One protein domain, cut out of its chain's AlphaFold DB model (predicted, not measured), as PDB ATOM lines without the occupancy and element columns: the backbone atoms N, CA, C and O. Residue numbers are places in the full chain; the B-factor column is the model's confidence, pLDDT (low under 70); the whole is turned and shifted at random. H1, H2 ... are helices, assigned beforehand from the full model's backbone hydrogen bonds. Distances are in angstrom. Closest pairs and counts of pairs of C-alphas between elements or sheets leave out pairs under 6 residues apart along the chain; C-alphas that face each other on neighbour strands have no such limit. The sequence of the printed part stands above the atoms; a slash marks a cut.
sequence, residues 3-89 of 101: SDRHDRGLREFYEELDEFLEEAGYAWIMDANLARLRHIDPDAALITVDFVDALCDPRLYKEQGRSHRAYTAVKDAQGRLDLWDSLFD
ATOM      1  N   SER A   3     152.733 132.394 175.323       61.31
ATOM      2  CA  SER A   3     153.020 133.457 176.309       61.31
ATOM      3  C   SER A   3     154.481 133.921 176.258       61.31
ATOM      4  O   SER A   3     154.742 135.087 176.008       61.31
ATOM      5  N   ASP A   4     155.434 132.985 176.319       62.78
ATOM      6  CA  ASP A   4     156.873 133.301 176.406       62.78
ATOM      7  C   ASP A   4     157.441 134.069 175.199       62.78
ATOM      8  O   ASP A   4     158.478 134.720 175.301       62.78
ATOM      9  N   ARG A   5     156.790 133.978 174.030       66.00
ATOM     10  CA  ARG A   5     157.206 134.705 172.818       66.00
ATOM     11  C   ARG A   5     156.676 136.145 172.812       66.00
ATOM     12  O   ARG A   5     157.324 137.017 172.251       66.00
ATOM     13  N   HIS A   6     155.526 136.381 173.444       67.69
ATOM     14  CA  HIS A   6     154.944 137.711 173.612       67.69
ATOM     15  C   HIS A   6     155.707 138.515 174.676       67.69
ATOM     16  O   HIS A   6     156.004 139.686 174.467       67.69
ATOM     17  N   ASP A   7     156.114 137.857 175.765       75.06
ATOM     18  CA  ASP A   7     156.868 138.494 176.854       75.06
ATOM     19  C   ASP A   7     158.298 138.882 176.439       75.06
ATOM     20  O   ASP A   7     158.851 139.853 176.951       75.06
ATOM     21  N   ARG A   8     158.893 138.155 175.480       73.75
ATOM     22  CA  ARG A   8     160.204 138.495 174.908       73.75
ATOM     23  C   ARG A   8     160.144 139.723 173.999       73.75
ATOM     24  O   ARG A   8     160.941 140.628 174.187       73.75
ATOM     25  N   GLY A   9     159.176 139.775 173.080       83.94
ATOM     26  CA  GLY A   9     159.042 140.914 172.164       83.94
ATOM     27  C   GLY A   9     158.691 142.221 172.879       83.94
ATOM     28  O   GLY A   9     159.129 143.283 172.459       83.94
ATOM     29  N   LEU A  10     157.947 142.153 173.989       87.94
ATOM     30  CA  LEU A  10     157.708 143.326 174.835       87.94
ATOM     31  C   LEU A  10     158.986 143.815 175.517       87.94
ATOM     32  O   LEU A  10     159.187 145.018 175.612       87.94
ATOM     33  N   ARG A  11     159.838 142.903 175.995       88.81
ATOM     34  CA  ARG A  11     161.104 143.276 176.635       88.81
ATOM     35  C   ARG A  11     162.056 143.946 175.648       88.81
ATOM     36  O   ARG A  11     162.531 145.025 175.958       88.81
ATOM     37  N   GLU A  12     162.251 143.337 174.481       89.94
ATOM     38  CA  GLU A  12     163.080 143.894 173.400       89.94
ATOM     39  C   GLU A  12     162.580 145.297 173.009       89.94
ATOM     40  O   GLU A  12     163.359 146.235 172.937       89.94
ATOM     41  N   PHE A  13     161.261 145.476 172.883       92.56
ATOM     42  CA  PHE A  13     160.673 146.789 172.614       92.56
ATOM     43  C   PHE A  13     160.949 147.830 173.713       92.56
ATOM     44  O   PHE A  13     161.190 148.990 173.397       92.56
ATOM     45  N   TYR A  14     160.870 147.457 174.994       93.94
ATOM     46  CA  TYR A  14     161.156 148.396 176.084       93.94
ATOM     47  C   TYR A  14     162.643 148.746 176.172       93.94
ATOM     48  O   TYR A  14     162.954 149.897 176.439       93.94
ATOM     49  N   GLU A  15     163.534 147.787 175.909       93.19
ATOM     50  CA  GLU A  15     164.982 148.028 175.828       93.19
ATOM     51  C   GLU A  15     165.297 149.018 174.692       93.19
ATOM     52  O   GLU A  15     165.898 150.058 174.943       93.19
ATOM     53  N   GLU A  16     164.774 148.779 173.484       92.12
ATOM     54  CA  GLU A  16     164.923 149.700 172.343       92.12
ATOM     55  C   GLU A  16     164.316 151.088 172.622       92.12
ATOM     56  O   GLU A  16     164.838 152.113 172.179       92.12
ATOM     57  N   LEU A  17     163.194 151.144 173.347       91.94
ATOM     58  CA  LEU A  17     162.555 152.406 173.713       91.94
ATOM     59  C   LEU A  17     163.388 153.192 174.729       91.94
ATOM     60  O   LEU A  17     163.503 154.408 174.585       91.94
ATOM     61  N   ASP A  18     163.935 152.529 175.746       94.31
ATOM     62  CA  ASP A  18     164.774 153.173 176.757       94.31
ATOM     63  C   ASP A  18     166.060 153.722 176.119       94.31
ATOM     64  O   ASP A  18     166.392 154.886 176.349       94.31
ATOM     65  N   GLU A  19     166.706 152.946 175.240       90.94
ATOM     66  CA  GLU A  19     167.861 153.393 174.445       90.94
ATOM     67  C   GLU A  19     167.512 154.622 173.593       90.94
ATOM     68  O   GLU A  19     168.196 155.644 173.646       90.94
ATOM     69  N   PHE A  20     166.389 154.581 172.867       90.75
ATOM     70  CA  PHE A  20     165.945 155.714 172.053       90.75
ATOM     71  C   PHE A  20     165.649 156.969 172.891       90.75
ATOM     72  O   PHE A  20     165.951 158.090 172.475       90.75
ATOM     73  N   LEU A  21     165.032 156.814 174.066       92.69
ATOM     74  CA  LEU A  21     164.729 157.937 174.956       92.69
ATOM     75  C   LEU A  21     165.998 158.542 175.563       92.69
ATOM     76  O   LEU A  21     166.066 159.763 175.731       92.69
ATOM     77  N   GLU A  22     166.997 157.714 175.864       92.25
ATOM     78  CA  GLU A  22     168.314 158.170 176.289       92.25
ATOM     79  C   GLU A  22     169.016 158.956 175.166       92.25
ATOM     80  O   GLU A  22     169.420 160.104 175.382       92.25
ATOM     81  N   GLU A  23     169.058 158.419 173.941       91.50
ATOM     82  CA  GLU A  23     169.594 159.120 172.766       91.50
ATOM     83  C   GLU A  23     168.884 160.455 172.510       91.50
ATOM     84  O   GLU A  23     169.528 161.474 172.231       91.50
ATOM     85  N   ALA A  24     167.555 160.487 172.651       93.00
ATOM     86  CA  ALA A  24     166.773 161.711 172.531       93.00
ATOM     87  C   ALA A  24     167.149 162.734 173.615       93.00
ATOM     88  O   ALA A  24     167.251 163.927 173.322       93.00
ATOM     89  N   GLY A  25     167.397 162.285 174.849       93.81
ATOM     90  CA  GLY A  25     167.880 163.132 175.940       93.81
ATOM     91  C   GLY A  25     169.209 163.814 175.604       93.81
ATOM     92  O   GLY A  25     169.334 165.033 175.760       93.81
ATOM     93  N   TYR A  26     170.171 163.062 175.067       93.38
ATOM     94  CA  TYR A  26     171.448 163.618 174.609       93.38
ATOM     95  C   TYR A  26     171.269 164.574 173.427       93.38
ATOM     96  O   TYR A  26     171.826 165.673 173.435       93.38
ATOM     97  N   ALA A  27     170.441 164.214 172.442       95.06
ATOM     98  CA  ALA A  27     170.151 165.066 171.290       95.06
ATOM     99  C   ALA A  27     169.582 166.432 171.699       95.06
ATOM    100  O   ALA A  27     170.022 167.462 171.190       95.06
ATOM    101  N   TRP A  28     168.691 166.463 172.691       96.31
ATOM    102  CA  TRP A  28     168.159 167.706 173.252       96.31
ATOM    103  C   TRP A  28     169.235 168.597 173.887       96.31
ATOM    104  O   TRP A  28     169.212 169.821 173.727       96.31
ATOM    105  N   ILE A  29     170.187 168.005 174.614       96.38
ATOM    106  CA  ILE A  29     171.311 168.742 175.207       96.38
ATOM    107  C   ILE A  29     172.212 169.301 174.100       96.38
ATOM    108  O   ILE A  29     172.581 170.479 174.140       96.38
ATOM    109  N   MET A  30     172.519 168.485 173.090       96.31
ATOM    110  CA  MET A  30     173.319 168.896 171.938       96.31
ATOM    111  C   MET A  30     172.657 170.036 171.153       96.31
ATOM    112  O   MET A  30     173.356 170.960 170.743       96.31
ATOM    113  N   ASP A  31     171.330 170.056 171.023       97.56
ATOM    114  CA  ASP A  31     170.601 171.163 170.386       97.56
ATOM    115  C   ASP A  31     170.674 172.461 171.188       97.56
ATOM    116  O   ASP A  31     170.919 173.537 170.631       97.56
ATOM    117  N   ALA A  32     170.552 172.379 172.513       97.50
ATOM    118  CA  ALA A  32     170.759 173.539 173.374       97.50
ATOM    119  C   ALA A  32     172.193 174.088 173.248       97.50
ATOM    120  O   ALA A  32     172.400 175.306 173.226       97.50
ATOM    121  N   ASN A  33     173.186 173.207 173.128       97.50
ATOM    122  CA  ASN A  33     174.580 173.591 172.918       97.50
ATOM    123  C   ASN A  33     174.826 174.158 171.523       97.50
ATOM    124  O   ASN A  33     175.513 175.171 171.402       97.50
ATOM    125  N   LEU A  34     174.202 173.601 170.490       97.50
ATOM    126  CA  LEU A  34     174.259 174.131 169.133       97.50
ATOM    127  C   LEU A  34     173.634 175.530 169.054       97.50
ATOM    128  O   LEU A  34     174.192 176.423 168.418       97.50
ATOM    129  N   ALA A  35     172.523 175.765 169.753       97.44
ATOM    130  CA  ALA A  35     171.920 177.090 169.857       97.44
ATOM    131  C   ALA A  35     172.858 178.102 170.542       97.44
ATOM    132  O   ALA A  35     173.002 179.232 170.066       97.44
ATOM    133  N   ARG A  36     173.542 177.700 171.625       97.75
ATOM    134  CA  ARG A  36     174.578 178.526 172.278       97.75
ATOM    135  C   ARG A  36     175.750 178.793 171.340       97.75
ATOM    136  O   ARG A  36     176.190 179.934 171.231       97.75
ATOM    137  N   LEU A  37     176.215 177.764 170.636       97.50
ATOM    138  CA  LEU A  37     177.309 177.864 169.686       97.50
ATOM    139  C   LEU A  37     176.976 178.863 168.573       97.50
ATOM    140  O   LEU A  37     177.763 179.768 168.339       97.50
ATOM    141  N   ARG A  38     175.779 178.790 167.973       97.25
ATOM    142  CA  ARG A  38     175.298 179.745 166.951       97.25
ATOM    143  C   ARG A  38     175.267 181.198 167.436       97.25
ATOM    144  O   ARG A  38     175.356 182.113 166.622       97.25
ATOM    145  N   HIS A  39     175.131 181.428 168.741       97.31
ATOM    146  CA  HIS A  39     175.172 182.776 169.307       97.31
ATOM    147  C   HIS A  39     176.600 183.329 169.428       97.31
ATOM    148  O   HIS A  39     176.807 184.533 169.288       97.31
ATOM    149  N   ILE A  40     177.572 182.461 169.708       97.12
ATOM    150  CA  ILE A  40     178.972 182.837 169.953       97.12
ATOM    151  C   ILE A  40     179.780 182.814 168.651       97.12
ATOM    152  O   ILE A  40     180.657 183.652 168.445       97.12
ATOM    153  N   ASP A  41     179.474 181.863 167.774       97.06
ATOM    154  CA  ASP A  41     180.229 181.539 166.577       97.06
ATOM    155  C   ASP A  41     179.337 181.566 165.323       97.06
ATOM    156  O   ASP A  41     178.543 180.647 165.097       97.06
ATOM    157  N   PRO A  42     179.469 182.599 164.471       95.06
ATOM    158  CA  PRO A  42     178.695 182.709 163.238       95.06
ATOM    159  C   PRO A  42     178.886 181.535 162.270       95.06
ATOM    160  O   PRO A  42     177.960 181.220 161.522       95.06
ATOM    161  N   ASP A  43     180.044 180.865 162.279       97.19
ATOM    162  CA  ASP A  43     180.298 179.734 161.377       97.19
ATOM    163  C   ASP A  43     179.439 178.517 161.752       97.19
ATOM    164  O   ASP A  43     179.205 177.647 160.916       97.19
ATOM    165  N   ALA A  44     178.896 178.455 162.973       97.19
ATOM    166  CA  ALA A  44     177.961 177.402 163.366       97.19
ATOM    167  C   ALA A  44     176.622 177.472 162.613       97.19
ATOM    168  O   ALA A  44     175.862 176.504 162.626       97.19
ATOM    169  N   ALA A  45     176.352 178.560 161.880       95.75
ATOM    170  CA  ALA A  45     175.275 178.610 160.892       95.75
ATOM    171  C   ALA A  45     175.461 177.595 159.745       95.75
ATOM    172  O   ALA A  45     174.496 177.279 159.051       95.75
ATOM    173  N   LEU A  46     176.677 177.062 159.552       96.81
ATOM    174  CA  LEU A  46     176.930 175.954 158.629       96.81
ATOM    175  C   LEU A  46     176.197 174.680 159.050       96.81
ATOM    176  O   LEU A  46     175.853 173.893 158.176       96.81
ATOM    177  N   ILE A  47     175.954 174.485 160.351       97.00
ATOM    178  CA  ILE A  47     175.182 173.368 160.901       97.00
ATOM    179  C   ILE A  47     173.699 173.719 160.802       97.00
ATOM    180  O   ILE A  47     173.166 174.461 161.628       97.00
ATOM    181  N   THR A  48     173.039 173.209 159.764       94.56
ATOM    182  CA  THR A  48     171.656 173.568 159.407       94.56
ATOM    183  C   THR A  48     170.599 172.658 160.015       94.56
ATOM    184  O   THR A  48     169.430 173.029 160.034       94.56
ATOM    185  N   VAL A  49     171.003 171.481 160.487       96.88
ATOM    186  CA  VAL A  49     170.115 170.450 161.025       96.88
ATOM    187  C   VAL A  49     170.445 170.231 162.494       96.88
ATOM    188  O   VAL A  49     171.611 170.029 162.842       96.88
ATOM    189  N   ASP A  50     169.410 170.267 163.320       96.88
ATOM    190  CA  ASP A  50     169.477 170.009 164.753       96.88
ATOM    191  C   ASP A  50     169.557 168.483 165.014       96.88
ATOM    192  O   ASP A  50     169.159 167.651 164.193       96.88
ATOM    193  N   PHE A  51     170.151 168.082 166.133       95.88
ATOM    194  CA  PHE A  51     170.415 166.696 166.511       95.88
ATOM    195  C   PHE A  51     169.130 165.892 166.724       95.88
ATOM    196  O   PHE A  51     169.079 164.740 166.293       95.88
ATOM    197  N   VAL A  52     168.086 166.471 167.329       96.19
ATOM    198  CA  VAL A  52     166.796 165.774 167.499       96.19
ATOM    199  C   VAL A  52     166.142 165.489 166.145       96.19
ATOM    200  O   VAL A  52     165.625 164.392 165.923       96.19
ATOM    201  N   ASP A  53     166.218 166.436 165.208       96.25
ATOM    202  CA  ASP A  53     165.692 166.251 163.852       96.25
ATOM    203  C   ASP A  53     166.470 165.157 163.104       96.25
ATOM    204  O   ASP A  53     165.882 164.289 162.453       96.25
ATOM    205  N   ALA A  54     167.799 165.159 163.237       95.88
ATOM    206  CA  ALA A  54     168.674 164.133 162.680       95.88
ATOM    207  C   ALA A  54     168.420 162.736 163.272       95.88
ATOM    208  O   ALA A  54     168.524 161.751 162.540       95.88
ATOM    209  N   LEU A  55     168.077 162.645 164.560       94.31
ATOM    210  CA  LEU A  55     167.722 161.392 165.231       94.31
ATOM    211  C   LEU A  55     166.398 160.820 164.695       94.31
ATOM    212  O   LEU A  55     166.272 159.614 164.496       94.31
ATOM    213  N   CYS A  56     165.420 161.685 164.412       93.31
ATOM    214  CA  CYS A  56     164.090 161.274 163.958       93.31
ATOM    215  C   CYS A  56     164.004 160.964 162.450       93.31
ATOM    216  O   CYS A  56     163.113 160.218 162.033       93.31
ATOM    217  N   ASP A  57     164.886 161.534 161.617       94.50
ATOM    218  CA  ASP A  57     164.888 161.324 160.163       94.50
ATOM    219  C   ASP A  57     166.282 160.910 159.633       94.50
ATOM    220  O   ASP A  57     167.201 161.734 159.544       94.50
ATOM    221  N   PRO A  58     166.441 159.663 159.138       90.31
ATOM    222  CA  PRO A  58     167.697 159.174 158.559       90.31
ATOM    223  C   PRO A  58     168.251 160.007 157.390       90.31
ATOM    224  O   PRO A  58     169.443 159.927 157.064       90.31
ATOM    225  N   ARG A  59     167.406 160.777 156.696       94.75
ATOM    226  CA  ARG A  59     167.840 161.690 155.627       94.75
ATOM    227  C   ARG A  59     168.538 162.909 156.218       94.75
ATOM    228  O   ARG A  59     169.584 163.308 155.699       94.75
ATOM    229  N   LEU A  60     167.991 163.439 157.311       95.81
ATOM    230  CA  LEU A  60     168.530 164.577 158.048       95.81
ATOM    231  C   LEU A  60     169.821 164.201 158.776       95.81
ATOM    232  O   LEU A  60     170.760 164.988 158.750       95.81
ATOM    233  N   TYR A  61     169.953 162.966 159.268       91.50
ATOM    234  CA  TYR A  61     171.211 162.458 159.833       91.50
ATOM    235  C   TYR A  61     172.415 162.632 158.889       91.50
ATOM    236  O   TYR A  61     173.480 163.131 159.265       91.50
ATOM    237  N   LYS A  62     172.252 162.275 157.607       92.19
ATOM    238  CA  LYS A  62     173.325 162.429 156.607       92.19
ATOM    239  C   LYS A  62     173.624 163.889 156.285       92.19
ATOM    240  O   LYS A  62     174.760 164.221 155.937       92.19
ATOM    241  N   GLU A  63     172.612 164.746 156.316       96.00
ATOM    242  CA  GLU A  63     172.784 166.182 156.126       96.00
ATOM    243  C   GLU A  63     173.543 166.802 157.296       96.00
ATOM    244  O   GLU A  63     174.587 167.412 157.069       96.00
ATOM    245  N   GLN A  64     173.103 166.513 158.517       96.00
ATOM    246  CA  GLN A  64     173.699 166.960 159.767       96.00
ATOM    247  C   GLN A  64     175.178 166.564 159.870       96.00
ATOM    248  O   GLN A  64     176.040 167.407 160.114       96.00
ATOM    249  N   GLY A  65     175.516 165.314 159.534       93.88
ATOM    250  CA  GLY A  65     176.909 164.872 159.488       93.88
ATOM    251  C   GLY A  65     177.762 165.607 158.440       93.88
ATOM    252  O   GLY A  65     178.960 165.808 158.648       93.88
ATOM    253  N   ARG A  66     177.188 166.027 157.301       95.81
ATOM    254  CA  ARG A  66     177.915 166.827 156.292       95.81
ATOM    255  C   ARG A  66     178.137 168.258 156.766       95.81
ATOM    256  O   ARG A  66     179.249 168.759 156.618       95.81
ATOM    257  N   SER A  67     177.111 168.892 157.321       96.62
ATOM    258  CA  SER A  67     177.199 170.259 157.824       96.62
ATOM    259  C   SER A  67     178.123 170.373 159.035       96.62
ATOM    260  O   SER A  67     178.920 171.306 159.109       96.62
ATOM    261  N   HIS A  68     178.098 169.377 159.926       95.44
ATOM    262  CA  HIS A  68     179.035 169.281 161.040       95.44
ATOM    263  C   HIS A  68     180.478 169.199 160.527       95.44
ATOM    264  O   HIS A  68     181.286 170.048 160.879       95.44
ATOM    265  N   ARG A  69     180.791 168.287 159.591       95.81
ATOM    266  CA  ARG A  69     182.140 168.214 158.991       95.81
ATOM    267  C   ARG A  69     182.586 169.525 158.342       95.81
ATOM    268  O   ARG A  69     183.766 169.855 158.411       95.81
ATOM    269  N   ALA A  70     181.673 170.257 157.702       97.00
ATOM    270  CA  ALA A  70     181.989 171.554 157.110       97.00
ATOM    271  C   ALA A  70     182.375 172.584 158.182       97.00
ATOM    272  O   ALA A  70     183.394 173.255 158.037       97.00
ATOM    273  N   TYR A  71     181.608 172.660 159.271       97.12
ATOM    274  CA  TYR A  71     181.941 173.486 160.429       97.12
ATOM    275  C   TYR A  71     183.292 173.085 161.044       97.12
ATOM    276  O   TYR A  71     184.180 173.928 161.164       97.12
ATOM    277  N   THR A  72     183.499 171.799 161.350       95.25
ATOM    278  CA  THR A  72     184.740 171.305 161.966       95.25
ATOM    279  C   THR A  72     185.955 171.603 161.094       95.25
ATOM    280  O   THR A  72     186.971 172.039 161.613       95.25
ATOM    281  N   ALA A  73     185.856 171.450 159.768       96.56
ATOM    282  CA  ALA A  73     186.949 171.779 158.850       96.56
ATOM    283  C   ALA A  73     187.313 173.275 158.868       96.56
ATOM    284  O   ALA A  73     188.492 173.624 158.814       96.56
ATOM    285  N   VAL A  74     186.318 174.164 158.970       97.38
ATOM    286  CA  VAL A  74     186.559 175.607 159.126       97.38
ATOM    287  C   VAL A  74     187.266 175.891 160.452       97.38
ATOM    288  O   VAL A  74     188.221 176.668 160.482       97.38
ATOM    289  N   LYS A  75     186.840 175.242 161.538       97.06
ATOM    290  CA  LYS A  75     187.405 175.449 162.878       97.06
ATOM    291  C   LYS A  75     188.779 174.851 163.074       97.06
ATOM    292  O   LYS A  75     189.630 175.497 163.681       97.06
ATOM    293  N   ASP A  76     189.031 173.692 162.493       95.06
ATOM    294  CA  ASP A  76     190.348 173.071 162.472       95.06
ATOM    295  C   ASP A  76     191.361 173.962 161.734       95.06
ATOM    296  O   ASP A  76     192.412 174.296 162.277       95.06
ATOM    297  N   ALA A  77     190.991 174.497 160.562       96.12
ATOM    298  CA  ALA A  77     191.835 175.439 159.819       96.12
ATOM    299  C   ALA A  77     192.125 176.748 160.587       96.12
ATOM    300  O   ALA A  77     193.146 177.395 160.350       96.12
ATOM    301  N   GLN A  78     191.231 177.144 161.497       95.75
ATOM    302  CA  GLN A  78     191.400 178.296 162.386       95.75
ATOM    303  C   GLN A  78     192.149 177.948 163.687       95.75
ATOM    304  O   GLN A  78     192.524 178.862 164.423       95.75
ATOM    305  N   GLY A  79     192.349 176.663 163.998       94.88
ATOM    306  CA  GLY A  79     192.840 176.200 165.299       94.88
ATOM    307  C   GLY A  79     191.874 176.499 166.455       94.88
ATOM    308  O   GLY A  79     192.322 176.831 167.551       94.88
ATOM    309  N   ARG A  80     190.557 176.462 166.205       93.62
ATOM    310  CA  ARG A  80     189.486 176.928 167.111       93.62
ATOM    311  C   ARG A  80     188.373 175.891 167.316       93.62
ATOM    312  O   ARG A  80     187.204 176.170 167.066       93.62
ATOM    313  N   LEU A  81     188.739 174.687 167.759       93.25
ATOM    314  CA  LEU A  81     187.779 173.660 168.207       93.25
ATOM    315  C   LEU A  81     187.442 173.756 169.703       93.25
ATOM    316  O   LEU A  81     186.481 173.146 170.151       93.25
ATOM    317  N   ASP A  82     188.145 174.615 170.443       95.19
ATOM    318  CA  ASP A  82     188.002 174.831 171.885       95.19
ATOM    319  C   ASP A  82     186.556 175.065 172.338       95.19
ATOM    320  O   ASP A  82     186.118 174.538 173.360       95.19
ATOM    321  N   LEU A  83     185.800 175.851 171.569       94.06
ATOM    322  CA  LEU A  83     184.414 176.167 171.895       94.06
ATOM    323  C   LEU A  83     183.471 174.993 171.623       94.06
ATOM    324  O   LEU A  83     182.509 174.807 172.367       94.06
ATOM    325  N   TRP A  84     183.735 174.222 170.567       94.69
ATOM    326  CA  TRP A  84     182.991 172.996 170.299       94.69
ATOM    327  C   TRP A  84     183.239 171.997 171.426       94.69
ATOM    328  O   TRP A  84     182.290 171.579 172.080       94.69
ATOM    329  N   ASP A  85     184.504 171.712 171.722       93.69
ATOM    330  CA  ASP A  85     184.887 170.776 172.775       93.69
ATOM    331  C   ASP A  85     184.270 171.202 174.111       93.69
ATOM    332  O   ASP A  85     183.552 170.436 174.732       93.69
ATOM    333  N   SER A  86     184.408 172.472 174.504       94.94
ATOM    334  CA  SER A  86     183.838 172.967 175.764       94.94
ATOM    335  C   SER A  86     182.312 172.872 175.857       94.94
ATOM    336  O   SER A  86     181.792 172.811 176.972       94.94
ATOM    337  N   LEU A  87     181.584 172.975 174.743       94.81
ATOM    338  CA  LEU A  87     180.120 172.933 174.755       94.81
ATOM    339  C   LEU A  87     179.590 171.504 174.665       94.81
ATOM    340  O   LEU A  87     178.522 171.239 175.210       94.81
ATOM    341  N   PHE A  88     180.293 170.615 173.969       94.06
ATOM    342  CA  PHE A  88     179.815 169.273 173.646       94.06
ATOM    343  C   PHE A  88     180.514 168.159 174.441       94.06
ATOM    344  O   PHE A  88     180.062 167.015 174.380       94.06
ATOM    345  N   ASP A  89     181.544 168.474 175.230       91.69
ATOM    346  CA  ASP A  89     182.166 167.542 176.177       91.69
ATOM    347  C   ASP A  89     181.119 166.919 177.119       91.69
ATOM    348  O   ASP A  89     180.237 167.605 177.647       91.69
TER     349      ASP A  89
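Overview. This is residues 3 to 89 of the 101 residues of an uncharacterized protein of Embleya scabrispora (UniProt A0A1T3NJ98). One long unbent helix, H1, makes the length of the domain: its residues 3 to 19 stick out as a bare arm, and the remainder forms one side of a small body. In that body the chain folds back through two short helices, H2 and H3, which lie between H1 and a second long helix, H4, and the short H5 then folds back onto the later part of H1. The printed part has 87 residues, with five named helices in the order H1, H2, H3, H4, H5 and no named strand, an all-helix domain. The whole is loose, with a radius of gyration of the C-alphas of 17.0 A, and spans 60 by 24 by 18 A.

Arrangement. H1, residues 3 to 40, is the hub and touches three other helices. H2, residues 42 to 46, and H1 touch only at the corner by their link, the closest C-alphas being those of Arg 38 and Ala 44, 5.0 A apart. H3, residues 51 to 56, touches residues 24 to 31 of H1 alone, at a shallow tilt of 30 degrees, opposite ways; the closest C-alphas, of Ala 27 and Phe 51, are 5.1 A apart. H4, residues 58 to 78, forms a helical hairpin with H3, at a shallow tilt of 21 degrees, opposite ways, with the C-alphas of Ala 54 and Tyr 61 closest at 4.2 A. H4 also touches H2, with its residues 67 to 74 alone; the closest C-alphas, of Leu 46 and Ser 67, are 5.8 A apart. H1 and H4 are apart. H5, residues 82 to 88, touches residues 30 to 37 of H1 alone, opposite ways at a shallow tilt of 33 degrees, only just short of steep; the C-alphas of Asn 33 and Leu 87 are closest at 5.9 A. H4 and H5 are near each other, with 6 pairs of C-alphas within 10 A. The helix packing is mostly aligned, the three touching pairs with a tilt being at shallow tilts. In H1, H3 and H5 every O i to N i+4 pair is within hydrogen-bond range; H4 has 16 of 17, and H2 has 0 of 1 but 2 of 2 O i to N i+3 pairs.

Along the chain. H1 begins at C-alpha 3, (153.020, 133.457, 176.309), and ends at C-alpha 40, (178.972, 182.837, 169.953), 56.1 A away. H2 and H3 are short, 8.4 A and 8.7 A. H4 measures 30.7 A from C-alpha 58 to C-alpha 78. H5, 10.1 A long, ends at C-alpha 88, (179.815, 169.273, 173.646).

Size, cuts and confidence. The C-alphas farthest apart, of Ser 3 and Gln 78, are 60.6 A apart. Without the free residues 3 to 19, the body of 70 residues spans 35 by 22 by 17 A. The printed part has no cut, and its four links are tight. The mean pLDDT of the printed part is 92.9; residues 3 to 6 are under 70.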